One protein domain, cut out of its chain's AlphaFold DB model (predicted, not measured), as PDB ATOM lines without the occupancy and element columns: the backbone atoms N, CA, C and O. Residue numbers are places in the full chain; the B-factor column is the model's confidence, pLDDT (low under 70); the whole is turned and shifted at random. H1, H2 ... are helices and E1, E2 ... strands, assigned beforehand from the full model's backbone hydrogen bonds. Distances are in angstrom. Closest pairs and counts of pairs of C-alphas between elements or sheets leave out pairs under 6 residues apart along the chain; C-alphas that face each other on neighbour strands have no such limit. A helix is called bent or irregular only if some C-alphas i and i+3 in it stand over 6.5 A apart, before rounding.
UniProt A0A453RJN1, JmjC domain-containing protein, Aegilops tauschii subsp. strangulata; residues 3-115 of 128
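Overview. This is residues 3 to 115 of the 128 residues of the protein "JmjC domain-containing protein" of Aegilops tauschii subsp. strangulata (UniProt A0A453RJN1). Little regular structure: a small twisted sheet of four short strands has H1 over one face; the short helices H2 and H3 follow E3 by tight links, while H4 and, after the long loop of residues 77 to 107, H5 lie farthest out. The 113 printed residues, 44 in named elements, run E1 E2 H1 E3 H2 H3 H4 E4 H5; class mixed. The antiparallel sheet's order is E2 E1 E3 E4. Only just loose, close to compact, its C-alphas have a radius of gyration of 16.0 A and span 45 by 42 by 24 A.

Arrangement. E1, residues 3 to 5, and E2, residues 15 to 18, form a hairpin; N 5 and O 15 are 2.8 A apart. E3, residues 38 to 43, is the antiparallel neighbour of E1, with N 4 and O 39 within hydrogen-bond range at 2.8 A, and of E4, residues 74 to 76, with N 40 and O 76 within range at 2.8 A. H1, residues 21 to 28, is on the sheet, height 8.9 A; its closest C-alphas to E3 are Met 28 and Thr 38, 6.8 A. E2, H1, E3 form a split strand-helix-strand unit, E1 between its strands, with a right-handed crossover. H2, residues 45 to 48, and H3, residues 50 to 54, only just touch, only at the corner, with 3 C-alpha pairs within 8 A, closest Phe 46 and Arg 53, 4.8 A. H4, residues 60 to 63, and H5, residues 108 to 114, touch no helix. H1 and H3 have every O i to N i+4 pair within hydrogen-bond range, irregular H5 1 of 3, with 3 of 4 O i to N i+3; its C-alphas 109 and 112 are 7.9 A apart. H2 and H4 are too short for O i to N i+4 pairs.

Along the chain. E1 begins at C-alpha 3 (-1.382, -10.627, 0.305); H5 ends at C-alpha 114 (3.590, -37.213, 2.836). E3 is 13.0 A long, H1 10.6 A.

Size, cuts and confidence. The printed part has no cut. The link E4 to H5 is long, 31 residues. Residues 7 to 10, 12 and 31 to 35 have pLDDT under 70.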
ATOM      1  N   CYS A   3      -1.399  -9.960  -0.989       84.12
ATOM      2  CA  CYS A   3      -1.382 -10.627   0.305       84.12
ATOM      3  C   CYS A   3      -2.330 -11.822   0.281       84.12
ATOM      4  O   CYS A   3      -3.404 -11.762  -0.318       84.12
ATOM      5  N   GLN A   4      -1.953 -12.879   0.985       85.25
ATOM      6  CA  GLN A   4      -2.805 -14.029   1.238       85.25
ATOM      7  C   GLN A   4      -3.719 -13.724   2.425       85.25
ATOM      8  O   GLN A   4      -3.247 -13.285   3.474       85.25
ATOM      9  N   VAL A   5      -5.023 -13.928   2.267       79.56
ATOM     10  CA  VAL A   5      -6.018 -13.756   3.331       79.56
ATOM     11  C   VAL A   5      -6.683 -15.097   3.593       79.56
ATOM     12  O   VAL A   5      -7.183 -15.722   2.663       79.56
ATOM     13  N   GLY A   6      -6.680 -15.529   4.853       73.06
ATOM     14  CA  GLY A   6      -7.180 -16.835   5.282       73.06
ATOM     15  C   GLY A   6      -6.125 -17.631   6.055       73.06
ATOM     16  O   GLY A   6      -4.973 -17.218   6.168       73.06
ATOM     17  N   LYS A   7      -6.522 -18.778   6.623       68.31
ATOM     18  CA  LYS A   7      -5.641 -19.596   7.480       68.31
ATOM     19  C   LYS A   7      -4.474 -20.235   6.721       68.31
ATOM     20  O   LYS A   7      -3.371 -20.311   7.252       68.31
ATOM     21  N   SER A   8      -4.736 -20.727   5.513       67.50
ATOM     22  CA  SER A   8      -3.779 -21.451   4.678       67.50
ATOM     23  C   SER A   8      -4.280 -21.502   3.235       67.50
ATOM     24  O   SER A   8      -5.491 -21.542   3.030       67.50
ATOM     25  N   TYR A   9      -3.374 -21.561   2.255       69.88
ATOM     26  CA  TYR A   9      -3.722 -21.665   0.832       69.88
ATOM     27  C   TYR A   9      -4.384 -22.988   0.430       69.88
ATOM     28  O   TYR A   9      -4.901 -23.099  -0.674       69.88
ATOM     29  N   VAL A  10      -4.416 -23.971   1.333       61.91
ATOM     30  CA  VAL A  10      -5.162 -25.230   1.150       61.91
ATOM     31  C   VAL A  10      -6.609 -25.157   1.661       61.91
ATOM     32  O   VAL A  10      -7.355 -26.124   1.544       61.91
ATOM     33  N   CYS A  11      -7.031 -24.038   2.261       70.31
ATOM     34  CA  CYS A  11      -8.395 -23.857   2.766       70.31
ATOM     35  C   CYS A  11      -9.292 -23.134   1.745       70.31
ATOM     36  O   CYS A  11      -8.878 -22.143   1.155       70.31
ATOM     37  N   ASN A  12     -10.566 -23.531   1.645       66.69
ATOM     38  CA  ASN A  12     -11.541 -22.943   0.705       66.69
ATOM     39  C   ASN A  12     -11.812 -21.438   0.900       66.69
ATOM     40  O   ASN A  12     -12.263 -20.767  -0.022       66.69
ATOM     41  N   GLU A  13     -11.569 -20.900   2.097       72.19
ATOM     42  CA  GLU A  13     -11.765 -19.477   2.414       72.19
ATOM     43  C   GLU A  13     -10.556 -18.608   2.035       72.19
ATOM     44  O   GLU A  13     -10.578 -17.390   2.232       72.19
ATOM     45  N   TRP A  14      -9.483 -19.220   1.528       77.94
ATOM     46  CA  TRP A  14      -8.271 -18.508   1.168       77.94
ATOM     47  C   TRP A  14      -8.432 -17.717  -0.122       77.94
ATOM     48  O   TRP A  14      -8.994 -18.186  -1.112       77.94
ATOM     49  N   ARG A  15      -7.891 -16.500  -0.117       83.19
ATOM     50  CA  ARG A  15      -7.880 -15.631  -1.291       83.19
ATOM     51  C   ARG A  15      -6.655 -14.736  -1.331       83.19
ATOM     52  O   ARG A  15      -5.978 -14.521  -0.326       83.19
ATOM     53  N   HIS A  16      -6.438 -14.142  -2.495       87.38
ATOM     54  CA  HIS A  16      -5.483 -13.060  -2.674       87.38
ATOM     55  C   HIS A  16      -6.190 -11.706  -2.647       87.38
ATOM     56  O   HIS A  16      -7.126 -11.477  -3.411       87.38
ATOM     57  N   ASP A  17      -5.684 -10.790  -1.827       89.31
ATOM     58  CA  ASP A  17      -6.105  -9.390  -1.811       89.31
ATOM     59  C   ASP A  17      -4.954  -8.506  -2.324       89.31
ATOM     60  O   ASP A  17      -3.812  -8.625  -1.869       89.31
ATOM     61  N   LEU A  18      -5.252  -7.563  -3.224       91.94
ATOM     62  CA  LEU A  18      -4.322  -6.495  -3.596       91.94
ATOM     63  C   LEU A  18      -4.566  -5.277  -2.700       91.94
ATOM     64  O   LEU A  18      -5.567  -4.578  -2.847       91.94
ATOM     65  N   ILE A  19      -3.644  -5.008  -1.777       91.19
ATOM     66  CA  ILE A  19      -3.749  -3.892  -0.825       91.19
ATOM     67  C   ILE A  19      -2.451  -3.081  -0.758       91.19
ATOM     68  O   ILE A  19      -1.389  -3.511  -1.220       91.19
ATOM     69  N   THR A  20      -2.530  -1.870  -0.204       93.31
ATOM     70  CA  THR A  20      -1.344  -1.063   0.114       93.31
ATOM     71  C   THR A  20      -0.633  -1.616   1.350       93.31
ATOM     72  O   THR A  20      -1.257  -2.255   2.201       93.31
ATOM     73  N   PHE A  21       0.662  -1.317   1.496       90.81
ATOM     74  CA  PHE A  21       1.422  -1.709   2.689       90.81
ATOM     75  C   PHE A  21       0.832  -1.114   3.970       90.81
ATOM     76  O   PHE A  21       0.670  -1.810   4.965       90.81
ATOM     77  N   SER A  22       0.398   0.148   3.929       92.00
ATOM     78  CA  SER A  22      -0.251   0.796   5.072       92.00
ATOM     79  C   SER A  22      -1.545   0.094   5.493       92.00
ATOM     80  O   SER A  22      -1.813  -0.043   6.685       92.00
ATOM     81  N   HIS A  23      -2.344  -0.384   4.536       91.19
ATOM     82  CA  HIS A  23      -3.555  -1.140   4.837       91.19
ATOM     83  C   HIS A  23      -3.238  -2.538   5.380       91.19
ATOM     84  O   HIS A  23      -3.894  -2.998   6.312       91.19
ATOM     85  N   PHE A  24      -2.195  -3.185   4.855       91.00
ATOM     86  CA  PHE A  24      -1.681  -4.440   5.395       91.00
ATOM     87  C   PHE A  24      -1.249  -4.296   6.866       91.00
ATOM     88  O   PHE A  24      -1.704  -5.069   7.707       91.00
ATOM     89  N   LEU A  25      -0.469  -3.259   7.202       90.00
ATOM     90  CA  LEU A  25      -0.076  -2.964   8.586       90.00
ATOM     91  C   LEU A  25      -1.296  -2.754   9.496       90.00
ATOM     92  O   LEU A  25      -1.369  -3.348  10.569       90.00
ATOM     93  N   LYS A  26      -2.295  -1.986   9.039       89.12
ATOM     94  CA  LYS A  26      -3.553  -1.785   9.780       89.12
ATOM     95  C   LYS A  26      -4.285  -3.098  10.056       89.12
ATOM     96  O   LYS A  26      -4.775  -3.286  11.166       89.12
ATOM     97  N   ARG A  27      -4.349  -4.009   9.076       87.00
ATOM     98  CA  ARG A  27      -4.976  -5.330   9.253       87.00
ATOM     99  C   ARG A  27      -4.231  -6.180  10.282       87.00
ATOM    100  O   ARG A  27      -4.883  -6.822  11.094       87.00
ATOM    101  N   MET A  28      -2.899  -6.151  10.287       83.88
ATOM    102  CA  MET A  28      -2.101  -6.905  11.263       83.88
ATOM    103  C   MET A  28      -2.210  -6.373  12.693       83.88
ATOM    104  O   MET A  28      -2.096  -7.152  13.634       83.88
ATOM    105  N   SER A  29      -2.393  -5.064  12.865       81.75
ATOM    106  CA  SER A  29      -2.546  -4.447  14.189       81.75
ATOM    107  C   SER A  29      -3.965  -4.555  14.753       81.75
ATOM    108  O   SER A  29      -4.183  -4.167  15.900       81.75
ATOM    109  N   SER A  30      -4.933  -5.039  13.969       78.00
ATOM    110  CA  SER A  30      -6.320  -5.171  14.415       78.00
ATOM    111  C   SER A  30      -6.474  -6.345  15.396       78.00
ATOM    112  O   SER A  30      -6.003  -7.441  15.094       78.00
ATOM    113  N   PRO A  31      -7.157  -6.162  16.542       63.53
ATOM    114  CA  PRO A  31      -7.378  -7.221  17.532       63.53
ATOM    115  C   PRO A  31      -8.417  -8.278  17.107       63.53
ATOM    116  O   PRO A  31      -8.587  -9.274  17.808       63.53
ATOM    117  N   ASP A  32      -9.110  -8.093  15.977       59.81
ATOM    118  CA  ASP A  32     -10.096  -9.055  15.466       59.81
ATOM    119  C   ASP A  32      -9.414 -10.274  14.818       59.81
ATOM    120  O   ASP A  32      -9.125 -10.321  13.620       59.81
ATOM    121  N   CYS A  33      -9.160 -11.287  15.648       51.91
ATOM    122  CA  CYS A  33      -8.331 -12.454  15.335       51.91
ATOM    123  C   CYS A  33      -8.975 -13.551  14.463       51.91
ATOM    124  O   CYS A  33      -8.282 -14.505  14.114       51.91
ATOM    125  N   SER A  34     -10.268 -13.506  14.128       56.41
ATOM    126  CA  SER A  34     -10.960 -14.716  13.638       56.41
ATOM    127  C   SER A  34     -11.286 -14.769  12.142       56.41
ATOM    128  O   SER A  34     -11.535 -15.866  11.650       56.41
ATOM    129  N   GLY A  35     -11.253 -13.653  11.399       59.06
ATOM    130  CA  GLY A  35     -11.762 -13.630  10.012       59.06
ATOM    131  C   GLY A  35     -10.818 -13.120   8.921       59.06
ATOM    132  O   GLY A  35     -11.045 -13.405   7.751       59.06
ATOM    133  N   ASN A  36      -9.764 -12.372   9.264       70.50
ATOM    134  CA  ASN A  36      -8.958 -11.633   8.280       70.50
ATOM    135  C   ASN A  36      -7.445 -11.800   8.489       70.50
ATOM    136  O   ASN A  36      -6.682 -10.850   8.291       70.50
ATOM    137  N   LEU A  37      -6.999 -12.998   8.894       82.50
ATOM    138  CA  LEU A  37      -5.569 -13.310   8.976       82.50
ATOM    139  C   LEU A  37      -4.925 -12.995   7.621       82.50
ATOM    140  O   LEU A  37      -5.249 -13.627   6.620       82.50
ATOM    141  N   THR A  38      -4.070 -11.974   7.593       89.19
ATOM    142  CA  THR A  38      -3.441 -11.490   6.364       89.19
ATOM    143  C   THR A  38      -1.952 -11.784   6.434       89.19
ATOM    144  O   THR A  38      -1.265 -11.330   7.348       89.19
ATOM    145  N   TYR A  39      -1.463 -12.536   5.461       91.81
ATOM    146  CA  TYR A  39      -0.090 -12.994   5.365       91.81
ATOM    147  C   TYR A  39       0.521 -12.508   4.051       91.81
ATOM    148  O   TYR A  39       0.051 -12.840   2.962       91.81
ATOM    149  N   LEU A  40       1.575 -11.703   4.138       93.88
ATOM    150  CA  LEU A  40       2.418 -11.383   2.996       93.88
ATOM    151  C   LEU A  40       3.430 -12.524   2.845       93.88
ATOM    152  O   LEU A  40       4.454 -12.539   3.524       93.88
ATOM    153  N   ALA A  41       3.108 -13.511   2.016       92.69
ATOM    154  CA  ALA A  41       3.939 -14.688   1.796       92.69
ATOM    155  C   ALA A  41       4.600 -14.632   0.420       92.69
ATOM    156  O   ALA A  41       3.943 -14.260  -0.549       92.69
ATOM    157  N   GLN A  42       5.871 -15.039   0.349       92.69
ATOM    158  CA  GLN A  42       6.612 -15.191  -0.908       92.69
ATOM    159  C   GLN A  42       6.557 -13.932  -1.795       92.69
ATOM    160  O   GLN A  42       6.348 -14.004  -3.004       92.69
ATOM    161  N   HIS A  43       6.704 -12.757  -1.179       94.19
ATOM    162  CA  HIS A  43       6.567 -11.476  -1.874       94.19
ATOM    163  C   HIS A  43       7.939 -10.823  -2.089       94.19
ATOM    164  O   HIS A  43       8.679 -10.704  -1.106       94.19
ATOM    165  N   PRO A  44       8.274 -10.325  -3.297       95.25
ATOM    166  CA  PRO A  44       9.538  -9.633  -3.576       95.25
ATOM    167  C   PRO A  44       9.520  -8.207  -2.996       95.25
ATOM    168  O   PRO A  44       9.523  -7.200  -3.705       95.25
ATOM    169  N   LEU A  45       9.423  -8.101  -1.668       95.19
ATOM    170  CA  LEU A  45       9.244  -6.833  -0.958       95.19
ATOM    171  C   LEU A  45      10.446  -5.900  -1.132       95.19
ATOM    172  O   LEU A  45      10.270  -4.690  -1.229       95.19
ATOM    173  N   PHE A  46      11.646  -6.470  -1.198       95.75
ATOM    174  CA  PHE A  46      12.907  -5.737  -1.307       95.75
ATOM    175  C   PHE A  46      13.104  -5.097  -2.687       95.75
ATOM    176  O   PHE A  46      13.769  -4.072  -2.796       95.75
ATOM    177  N   ASP A  47      12.463  -5.639  -3.725       93.44
ATOM    178  CA  ASP A  47      12.429  -5.009  -5.048       93.44
ATOM    179  C   ASP A  47      11.457  -3.819  -5.074       93.44
ATOM    180  O   ASP A  47      11.634  -2.873  -5.842       93.44
ATOM    181  N   GLN A  48      10.425  -3.855  -4.221       93.00
ATOM    182  CA  GLN A  48       9.425  -2.791  -4.109       93.00
ATOM    183  C   GLN A  48       9.860  -1.650  -3.184       93.00
ATOM    184  O   GLN A  48       9.487  -0.505  -3.433       93.00
ATOM    185  N   ILE A  49      10.608  -1.951  -2.119       94.62
ATOM    186  CA  ILE A  49      11.052  -0.985  -1.108       94.62
ATOM    187  C   ILE A  49      12.573  -1.093  -0.986       94.62
ATOM    188  O   ILE A  49      13.090  -1.969  -0.289       94.62
ATOM    189  N   LYS A  50      13.286  -0.208  -1.690       95.00
ATOM    190  CA  LYS A  50      14.752  -0.255  -1.808       95.00
ATOM    191  C   LYS A  50      15.448  -0.003  -0.477       95.00
ATOM    192  O   LYS A  50      16.473  -0.611  -0.209       95.00
ATOM    193  N   GLU A  51      14.856   0.816   0.377       97.31
ATOM    194  CA  GLU A  51      15.366   1.102   1.714       97.31
ATOM    195  C   GLU A  51      15.462  -0.184   2.551       97.31
ATOM    196  O   GLU A  51      16.469  -0.423   3.200       97.31
ATOM    197  N   LEU A  52      14.483  -1.096   2.445       96.19
ATOM    198  CA  LEU A  52      14.554  -2.401   3.123       96.19
ATOM    199  C   LEU A  52      15.589  -3.341   2.497       96.19
ATOM    200  O   LEU A  52      16.057  -4.274   3.148       96.19
ATOM    201  N   ARG A  53      15.921  -3.151   1.215       96.38
ATOM    202  CA  ARG A  53      16.955  -3.942   0.540       96.38
ATOM    203  C   ARG A  53      18.344  -3.606   1.077       96.38
ATOM    204  O   ARG A  53      19.193  -4.497   1.082       96.38
ATOM    205  N   GLU A  54      18.570  -2.369   1.509       97.25
ATOM    206  CA  GLU A  54      19.842  -1.910   2.084       97.25
ATOM    207  C   GLU A  54      20.120  -2.541   3.459       97.25
ATOM    208  O   GLU A  54      21.279  -2.730   3.820       97.25
ATOM    209  N   ASP A  55      19.074  -2.972   4.169       97.62
ATOM    210  CA  ASP A  55      19.175  -3.602   5.492       97.62
ATOM    211  C   ASP A  55      19.586  -5.086   5.455       97.62
ATOM    212  O   ASP A  55      19.779  -5.709   6.503       97.62
ATOM    213  N   ILE A  56      19.699  -5.688   4.265       96.88
ATOM    214  CA  ILE A  56      20.002  -7.115   4.109       96.88
ATOM    215  C   ILE A  56      21.131  -7.379   3.112       96.88
ATOM    216  O   ILE A  56      21.343  -6.664   2.132       96.88
ATOM    217  N   VAL A  57      21.827  -8.492   3.328       95.75
ATOM    218  CA  VAL A  57      22.871  -9.003   2.437       95.75
ATOM    219  C   VAL A  57      22.526 -10.421   1.996       95.75
ATOM    220  O   VAL A  57      21.971 -11.204   2.766       95.75
ATOM    221  N   VAL A  58      22.848 -10.752   0.747       94.50
ATOM    222  CA  VAL A  58      22.756 -12.128   0.245       94.50
ATOM    223  C   VAL A  58      23.972 -12.895   0.778       94.50
ATOM    224  O   VAL A  58      25.094 -12.479   0.489       94.50
ATOM    225  N   PRO A  59      23.797 -13.978   1.560       94.56
ATOM    226  CA  PRO A  59      24.924 -14.741   2.088       94.56
ATOM    227  C   PRO A  59      25.783 -15.344   0.971       94.56
ATOM    228  O   PRO A  59      25.250 -15.836  -0.021       94.56
ATOM    229  N   GLU A  60      27.105 -15.390   1.165       92.06
ATOM    230  CA  GLU A  60      28.046 -15.921   0.161       92.06
ATOM    231  C   GLU A  60      27.735 -17.372  -0.248       92.06
ATOM    232  O   GLU A  60      27.930 -17.754  -1.400       92.06
ATOM    233  N   TYR A  61      27.166 -18.163   0.667       91.94
ATOM    234  CA  TYR A  61      26.741 -19.542   0.414       91.94
ATOM    235  C   TYR A  61      25.758 -19.679  -0.756       91.94
ATOM    236  O   TYR A  61      25.741 -20.723  -1.407       91.94
ATOM    237  N   CYS A  62      24.973 -18.640  -1.066       91.88
ATOM    238  CA  CYS A  62      24.052 -18.656  -2.206       91.88
ATOM    239  C   CYS A  62      24.772 -18.824  -3.552       91.88
ATOM    240  O   CYS A  62      24.161 -19.296  -4.506       91.88
ATOM    241  N   TYR A  63      26.059 -18.475  -3.633       89.44
ATOM    242  CA  TYR A  63      26.856 -18.572  -4.859       89.44
ATOM    243  C   TYR A  63      27.632 -19.892  -4.974       89.44
ATOM    244  O   TYR A  63      28.187 -20.193  -6.031       89.44
ATOM    245  N   ALA A  64      27.650 -20.719  -3.922       90.38
ATOM    246  CA  ALA A  64      28.424 -21.962  -3.895       90.38
ATOM    247  C   ALA A  64      27.927 -23.017  -4.904       90.38
ATOM    248  O   ALA A  64      28.695 -23.880  -5.321       90.38
ATOM    249  N   GLY A  65      26.656 -22.948  -5.311       84.81
ATOM    250  CA  GLY A  65      26.047 -23.884  -6.263       84.81
ATOM    251  C   GLY A  65      26.339 -23.594  -7.740       84.81
ATOM    252  O   GLY A  65      25.805 -24.296  -8.593       84.81
ATOM    253  N   GLY A  66      27.124 -22.556  -8.063       80.56
ATOM    254  CA  GLY A  66      27.435 -22.182  -9.450       80.56
ATOM    255  C   GLY A  66      26.249 -21.625 -10.250       80.56
ATOM    256  O   GLY A  66      26.335 -21.513 -11.469       80.56
ATOM    257  N   GLY A  67      25.144 -21.298  -9.574       81.69
ATOM    258  CA  GLY A  67      23.953 -20.687 -10.157       81.69
ATOM    259  C   GLY A  67      23.745 -19.243  -9.702       81.69
ATOM    260  O   GLY A  67      24.465 -18.725  -8.848       81.69
ATOM    261  N   GLU A  68      22.725 -18.605 -10.267       86.50
ATOM    262  CA  GLU A  68      22.295 -17.260  -9.880       86.50
ATOM    263  C   GLU A  68      21.191 -17.306  -8.818       86.50
ATOM    264  O   GLU A  68      20.418 -18.268  -8.723       86.50
ATOM    265  N   LEU A  69      21.099 -16.232  -8.029       89.31
ATOM    266  CA  LEU A  69      20.037 -16.053  -7.046       89.31
ATOM    267  C   LEU A  69      18.673 -16.039  -7.750       89.31
ATOM    268  O   LEU A  69      18.378 -15.130  -8.516       89.31
ATOM    269  N   GLN A  70      17.838 -17.037  -7.453       91.00
ATOM    270  CA  GLN A  70      16.542 -17.202  -8.118       91.00
ATOM    271  C   GLN A  70      15.495 -16.200  -7.630       91.00
ATOM    272  O   GLN A  70      14.768 -15.613  -8.424       91.00
ATOM    273  N   SER A  71      15.384 -16.013  -6.313       92.44
ATOM    274  CA  SER A  71      14.420 -15.078  -5.736       92.44
ATOM    275  C   SER A  71      14.874 -14.560  -4.377       92.44
ATOM    276  O   SER A  71      15.569 -15.255  -3.635       92.44
ATOM    277  N   LEU A  72      14.455 -13.335  -4.053       95.44
ATOM    278  CA  LEU A  72      14.653 -12.706  -2.753       95.44
ATOM    279  C   LEU A  72      13.297 -12.239  -2.221       95.44
ATOM    280  O   LEU A  72      12.804 -11.165  -2.559       95.44
ATOM    281  N   ASN A  73      12.685 -13.083  -1.397       96.25
ATOM    282  CA  ASN A  73      11.324 -12.883  -0.921       96.25
ATOM    283  C   ASN A  73      11.278 -12.542   0.568       96.25
ATOM    284  O   ASN A  73      12.144 -12.926   1.351       96.25
ATOM    285  N   ALA A  74      10.216 -11.843   0.954       96.56
ATOM    286  CA  ALA A  74       9.852 -11.597   2.335       96.56
ATOM    287  C   ALA A  74       8.621 -12.424   2.720       96.56
ATOM    288  O   ALA A  74       7.689 -12.612   1.931       96.56
ATOM    289  N   TRP A  75       8.611 -12.858   3.979       96.38
ATOM    290  CA  TRP A  75       7.447 -13.427   4.644       96.38
ATOM    291  C   TRP A  75       7.132 -12.569   5.858       96.38
ATOM    292  O   TRP A  75       7.916 -12.524   6.807       96.38
ATOM    293  N   PHE A  76       5.984 -11.902   5.834       94.56
ATOM    294  CA  PHE A  76       5.564 -10.995   6.890       94.56
ATOM    295  C   PHE A  76       4.098 -11.239   7.233       94.56
ATOM    296  O   PHE A  76       3.221 -11.169   6.377       94.56
ATOM    297  N   GLY A  77       3.820 -11.553   8.491       92.06
ATOM    298  CA  GLY A  77       2.462 -11.780   8.955       92.06
ATOM    299  C   GLY A  77       2.389 -11.913  10.472       92.06
ATOM    300  O   GLY A  77       3.424 -12.012  11.138       92.06
ATOM    301  N   PRO A  78       1.169 -11.902  11.024       89.50
ATOM    302  CA  PRO A  78       0.937 -12.043  12.452       89.50
ATOM    303  C   PRO A  78       1.132 -13.495  12.923       89.50
ATOM    304  O   PRO A  78       1.362 -14.425  12.138       89.50
ATOM    305  N   HIS A  79       1.012 -13.693  14.239       88.31
ATOM    306  CA  HIS A  79       0.941 -15.022  14.840       88.31
ATOM    307  C   HIS A  79      -0.201 -15.850  14.224       88.31
ATOM    308  O   HIS A  79      -1.267 -15.321  13.925       88.31
ATOM    309  N   GLY A  80       0.027 -17.155  14.058       86.94
ATOM    310  CA  GLY A  80      -0.962 -18.086  13.507       86.94
ATOM    311  C   GLY A  80      -0.929 -18.232  11.984       86.94
ATOM    312  O   GLY A  80      -1.691 -19.028  11.449       86.94
ATOM    313  N   THR A  81      -0.044 -17.515  11.281       90.38
ATOM    314  CA  THR A  81       0.200 -17.760   9.852       90.38
ATOM    315  C   THR A  81       0.847 -19.125   9.640       90.38
ATOM    316  O   THR A  81       1.823 -19.474  10.305       90.38
ATOM    317  N   VAL A  82       0.284 -19.907   8.716       90.94
ATOM    318  CA  VAL A  82       0.743 -21.261   8.400       90.94
ATOM    319  C   VAL A  82       1.065 -21.352   6.916       90.94
ATOM    320  O   VAL A  82       0.274 -20.951   6.065       90.94
ATOM    321  N   THR A  83       2.229 -21.916   6.619       92.81
ATOM    322  CA  THR A  83       2.570 -22.414   5.290       92.81
ATOM    323  C   THR A  83       2.538 -23.942   5.378       92.81
ATOM    324  O   THR A  83       3.339 -24.490   6.137       92.81
ATOM    325  N   PRO A  84       1.593 -24.618   4.698       93.38
ATOM    326  CA  PRO A  84       1.535 -26.072   4.584       93.38
ATOM    327  C   PRO A  84       2.869 -26.711   4.227       93.38
ATOM    328  O   PRO A  84       3.750 -26.071   3.651       93.38
ATOM    329  N   LEU A  85       3.000 -27.992   4.556       96.12
ATOM    330  CA  LEU A  85       4.164 -28.771   4.177       96.12
ATOM    331  C   LEU A  85       4.225 -28.884   2.648       96.12
ATOM    332  O   LEU A  85       3.285 -29.341   2.008       96.12
ATOM    333  N   HIS A  86       5.337 -28.447   2.071       95.44
ATOM    334  CA  HIS A  86       5.582 -28.467   0.635       95.44
ATOM    335  C   HIS A  86       7.083 -28.596   0.372       95.44
ATOM    336  O   HIS A  86       7.895 -28.513   1.301       95.44
ATOM    337  N   HIS A  87       7.447 -28.772  -0.893       95.12
ATOM    338  CA  HIS A  87       8.823 -28.636  -1.353       95.12
ATOM    339  C   HIS A  87       8.944 -27.589  -2.468       95.12
ATOM    340  O   HIS A  87       8.015 -27.369  -3.250       95.12
ATOM    341  N   ASP A  88      10.119 -26.971  -2.549       93.94
ATOM    342  CA  ASP A  88      10.475 -25.970  -3.553       93.94
ATOM    343  C   ASP A  88      11.369 -26.580  -4.651       93.94
ATOM    344  O   ASP A  88      12.075 -27.561  -4.399       93.94
ATOM    345  N   PRO A  89      11.392 -26.004  -5.868       91.06
ATOM    346  CA  PRO A  89      12.277 -26.453  -6.947       91.06
ATOM    347  C   PRO A  89      13.737 -25.988  -6.788       91.06
ATOM    348  O   PRO A  89      14.609 -26.447  -7.525       91.06
ATOM    349  N   HIS A  90      14.018 -25.069  -5.860       91.69
ATOM    350  CA  HIS A  90      15.336 -24.462  -5.664       91.69
ATOM    351  C   HIS A  90      15.837 -24.645  -4.229       91.69
ATOM    352  O   HIS A  90      15.054 -24.790  -3.292       91.69
ATOM    353  N   HIS A  91      17.158 -24.580  -4.041       93.00
ATOM    354  CA  HIS A  91      17.744 -24.453  -2.708       93.00
ATOM    355  C   HIS A  91      17.309 -23.135  -2.053       93.00
ATOM    356  O   HIS A  91      17.193 -22.112  -2.726       93.00
ATOM    357  N   ASN A  92      17.088 -23.159  -0.739       94.94
ATOM    358  CA  ASN A  92      16.537 -22.025  -0.006       94.94
ATOM    359  C   ASN A  92      17.360 -21.730   1.258       94.94
ATOM    360  O   ASN A  92      17.775 -22.648   1.967       94.94
ATOM    361  N   LEU A  93      17.560 -20.444   1.551       95.12
ATOM    362  CA  LEU A  93      18.074 -19.955   2.828       95.12
ATOM    363  C   LEU A  93      17.004 -19.081   3.478       95.12
ATOM    364  O   LEU A  93      16.691 -17.995   2.997       95.12
ATOM    365  N   PHE A  94      16.464 -19.550   4.601       96.50
ATOM    366  CA  PHE A  94      15.453 -18.822   5.358       96.50
ATOM    367  C   PHE A  94      16.089 -18.073   6.537       96.50
ATOM    368  O   PHE A  94      16.647 -18.693   7.443       96.50
ATOM    369  N   ALA A  95      15.973 -16.742   6.550       97.06
ATOM    370  CA  ALA A  95      16.471 -15.884   7.625       97.06
ATOM    371  C   ALA A  95      15.311 -15.300   8.452       97.06
ATOM    372  O   ALA A  95      14.483 -14.545   7.944       97.06
ATOM    373  N   GLN A  96      15.251 -15.634   9.747       97.75
ATOM    374  CA  GLN A  96      14.245 -15.091  10.663       97.75
ATOM    375  C   GLN A  96      14.724 -13.760  11.258       97.75
ATOM    376  O   GLN A  96      15.679 -13.741  12.029       97.75
ATOM    377  N   VAL A  97      14.026 -12.663  10.949       96.94
ATOM    378  CA  VAL A  97      14.359 -11.319  11.465       96.94
ATOM    379  C   VAL A  97      13.633 -11.005  12.779       96.94
ATOM    380  O   VAL A  97      14.254 -10.570  13.743       96.94
ATOM    381  N   LEU A  98      12.316 -11.242  12.849       96.69
ATOM    382  CA  LEU A  98      11.488 -10.917  14.020       96.69
ATOM    383  C   LEU A  98      10.579 -12.087  14.408       96.69
ATOM    384  O   LEU A  98       9.930 -12.676  13.548       96.69
ATOM    385  N   GLY A  99      10.468 -12.382  15.704       96.31
ATOM    386  CA  GLY A  99       9.568 -13.416  16.222       96.31
ATOM    387  C   GLY A  99      10.154 -14.828  16.140       96.31
ATOM    388  O   GLY A  99      11.369 -15.011  16.142       96.31
ATOM    389  N   ARG A 100       9.285 -15.843  16.127       96.88
ATOM    390  CA  ARG A 100       9.673 -17.262  16.083       96.88
ATOM    391  C   ARG A 100       8.781 -18.015  15.105       96.88
ATOM    392  O   ARG A 100       7.571 -17.800  15.100       96.88
ATOM    393  N   LYS A 101       9.372 -18.935  14.344       97.00
ATOM    394  CA  LYS A 101       8.655 -19.900  13.508       97.00
ATOM    395  C   LYS A 101       8.993 -21.318  13.944       97.00
ATOM    396  O   LYS A 101      10.150 -21.633  14.206       97.00
ATOM    397  N   TYR A 102       7.971 -22.161  14.010       97.75
ATOM    398  CA  TYR A 102       8.150 -23.605  14.050       97.75
ATOM    399  C   TYR A 102       8.338 -24.099  12.615       97.75
ATOM    400  O   TYR A 102       7.527 -23.775  11.750       97.75
ATOM    401  N   ILE A 103       9.406 -24.856  12.370       97.69
ATOM    402  CA  ILE A 103       9.718 -25.432  11.062       97.69
ATOM    403  C   ILE A 103       9.851 -26.939  11.243       97.69
ATOM    404  O   ILE A 103      10.580 -27.399  12.124       97.69
ATOM    405  N   ARG A 104       9.147 -27.700  10.405       97.31
ATOM    406  CA  ARG A 104       9.273 -29.153  10.323       97.31
ATOM    407  C   ARG A 104       9.829 -29.516   8.953       97.31
ATOM    408  O   ARG A 104       9.301 -29.059   7.947       97.31
ATOM    409  N   LEU A 105      10.889 -30.318   8.939       97.44
ATOM    410  CA  LEU A 105      11.558 -30.771   7.725       97.44
ATOM    411  C   LEU A 105      11.454 -32.286   7.620       97.44
ATOM    412  O   LEU A 105      11.583 -32.995   8.619       97.44
ATOM    413  N   TYR A 106      11.262 -32.757   6.395       97.06
ATOM    414  CA  TYR A 106      11.222 -34.166   6.051       97.06
ATOM    415  C   TYR A 106      12.187 -34.422   4.899       97.06
ATOM    416  O   TYR A 106      12.381 -33.570   4.034       97.06
ATOM    417  N   HIS A 107      12.826 -35.588   4.910       97.25
ATOM    418  CA  HIS A 107      13.746 -35.968   3.846       97.25
ATOM    419  C   HIS A 107      12.968 -36.340   2.575       97.25
ATOM    420  O   HIS A 107      11.904 -36.947   2.656       97.25
ATOM    421  N   ALA A 108      13.516 -36.051   1.393       95.81
ATOM    422  CA  ALA A 108      12.844 -36.336   0.118       95.81
ATOM    423  C   ALA A 108      12.553 -37.834  -0.110       95.81
ATOM    424  O   ALA A 108      11.707 -38.188  -0.923       95.81
ATOM    425  N   SER A 109      13.232 -38.731   0.615       97.06
ATOM    426  CA  SER A 109      12.984 -40.175   0.525       97.06
ATOM    427  C   SER A 109      11.629 -40.612   1.082       97.06
ATOM    428  O   SER A 109      11.245 -41.746   0.834       97.06
ATOM    429  N   ILE A 110      10.936 -39.769   1.855       96.00
ATOM    430  CA  ILE A 110       9.618 -40.095   2.424       96.00
ATOM    431  C   ILE A 110       8.474 -39.343   1.733       96.00
ATOM    432  O   ILE A 110       7.381 -39.259   2.277       96.00
ATOM    433  N   SER A 111       8.707 -38.758   0.553       93.62
ATOM    434  CA  SER A 111       7.701 -37.948  -0.151       93.62
ATOM    435  C   SER A 111       6.382 -38.692  -0.392       93.62
ATOM    436  O   SER A 111       5.325 -38.075  -0.321       93.62
ATOM    437  N   GLU A 112       6.426 -40.006  -0.630       92.12
ATOM    438  CA  GLU A 112       5.220 -40.827  -0.813       92.12
ATOM    439  C   GLU A 112       4.376 -40.916   0.473       92.12
ATOM    440  O   GLU A 112       3.149 -40.834   0.410       92.12
ATOM    441  N   ASP A 113       5.023 -40.962   1.641       95.50
ATOM    442  CA  ASP A 113       4.370 -40.993   2.959       95.50
ATOM    443  C   ASP A 113       3.819 -39.620   3.389       95.50
ATOM    444  O   ASP A 113       3.139 -39.503   4.410       95.50
ATOM    445  N   LEU A 114       4.115 -38.564   2.624       95.31
ATOM    446  CA  LEU A 114       3.590 -37.213   2.836       95.31
ATOM    447  C   LEU A 114       2.342 -36.927   1.988       95.31
ATOM    448  O   LEU A 114       1.828 -35.812   2.045       95.31
ATOM    449  N   TYR A 115       1.834 -37.899   1.224       95.00
ATOM    450  CA  TYR A 115       0.573 -37.799   0.476       95.00
ATOM    451  C   TYR A 115       0.437 -36.494  -0.336       95.00
ATOM    452  O   TYR A 115      -0.458 -35.688  -0.055       95.00
TER     453      TYR A 115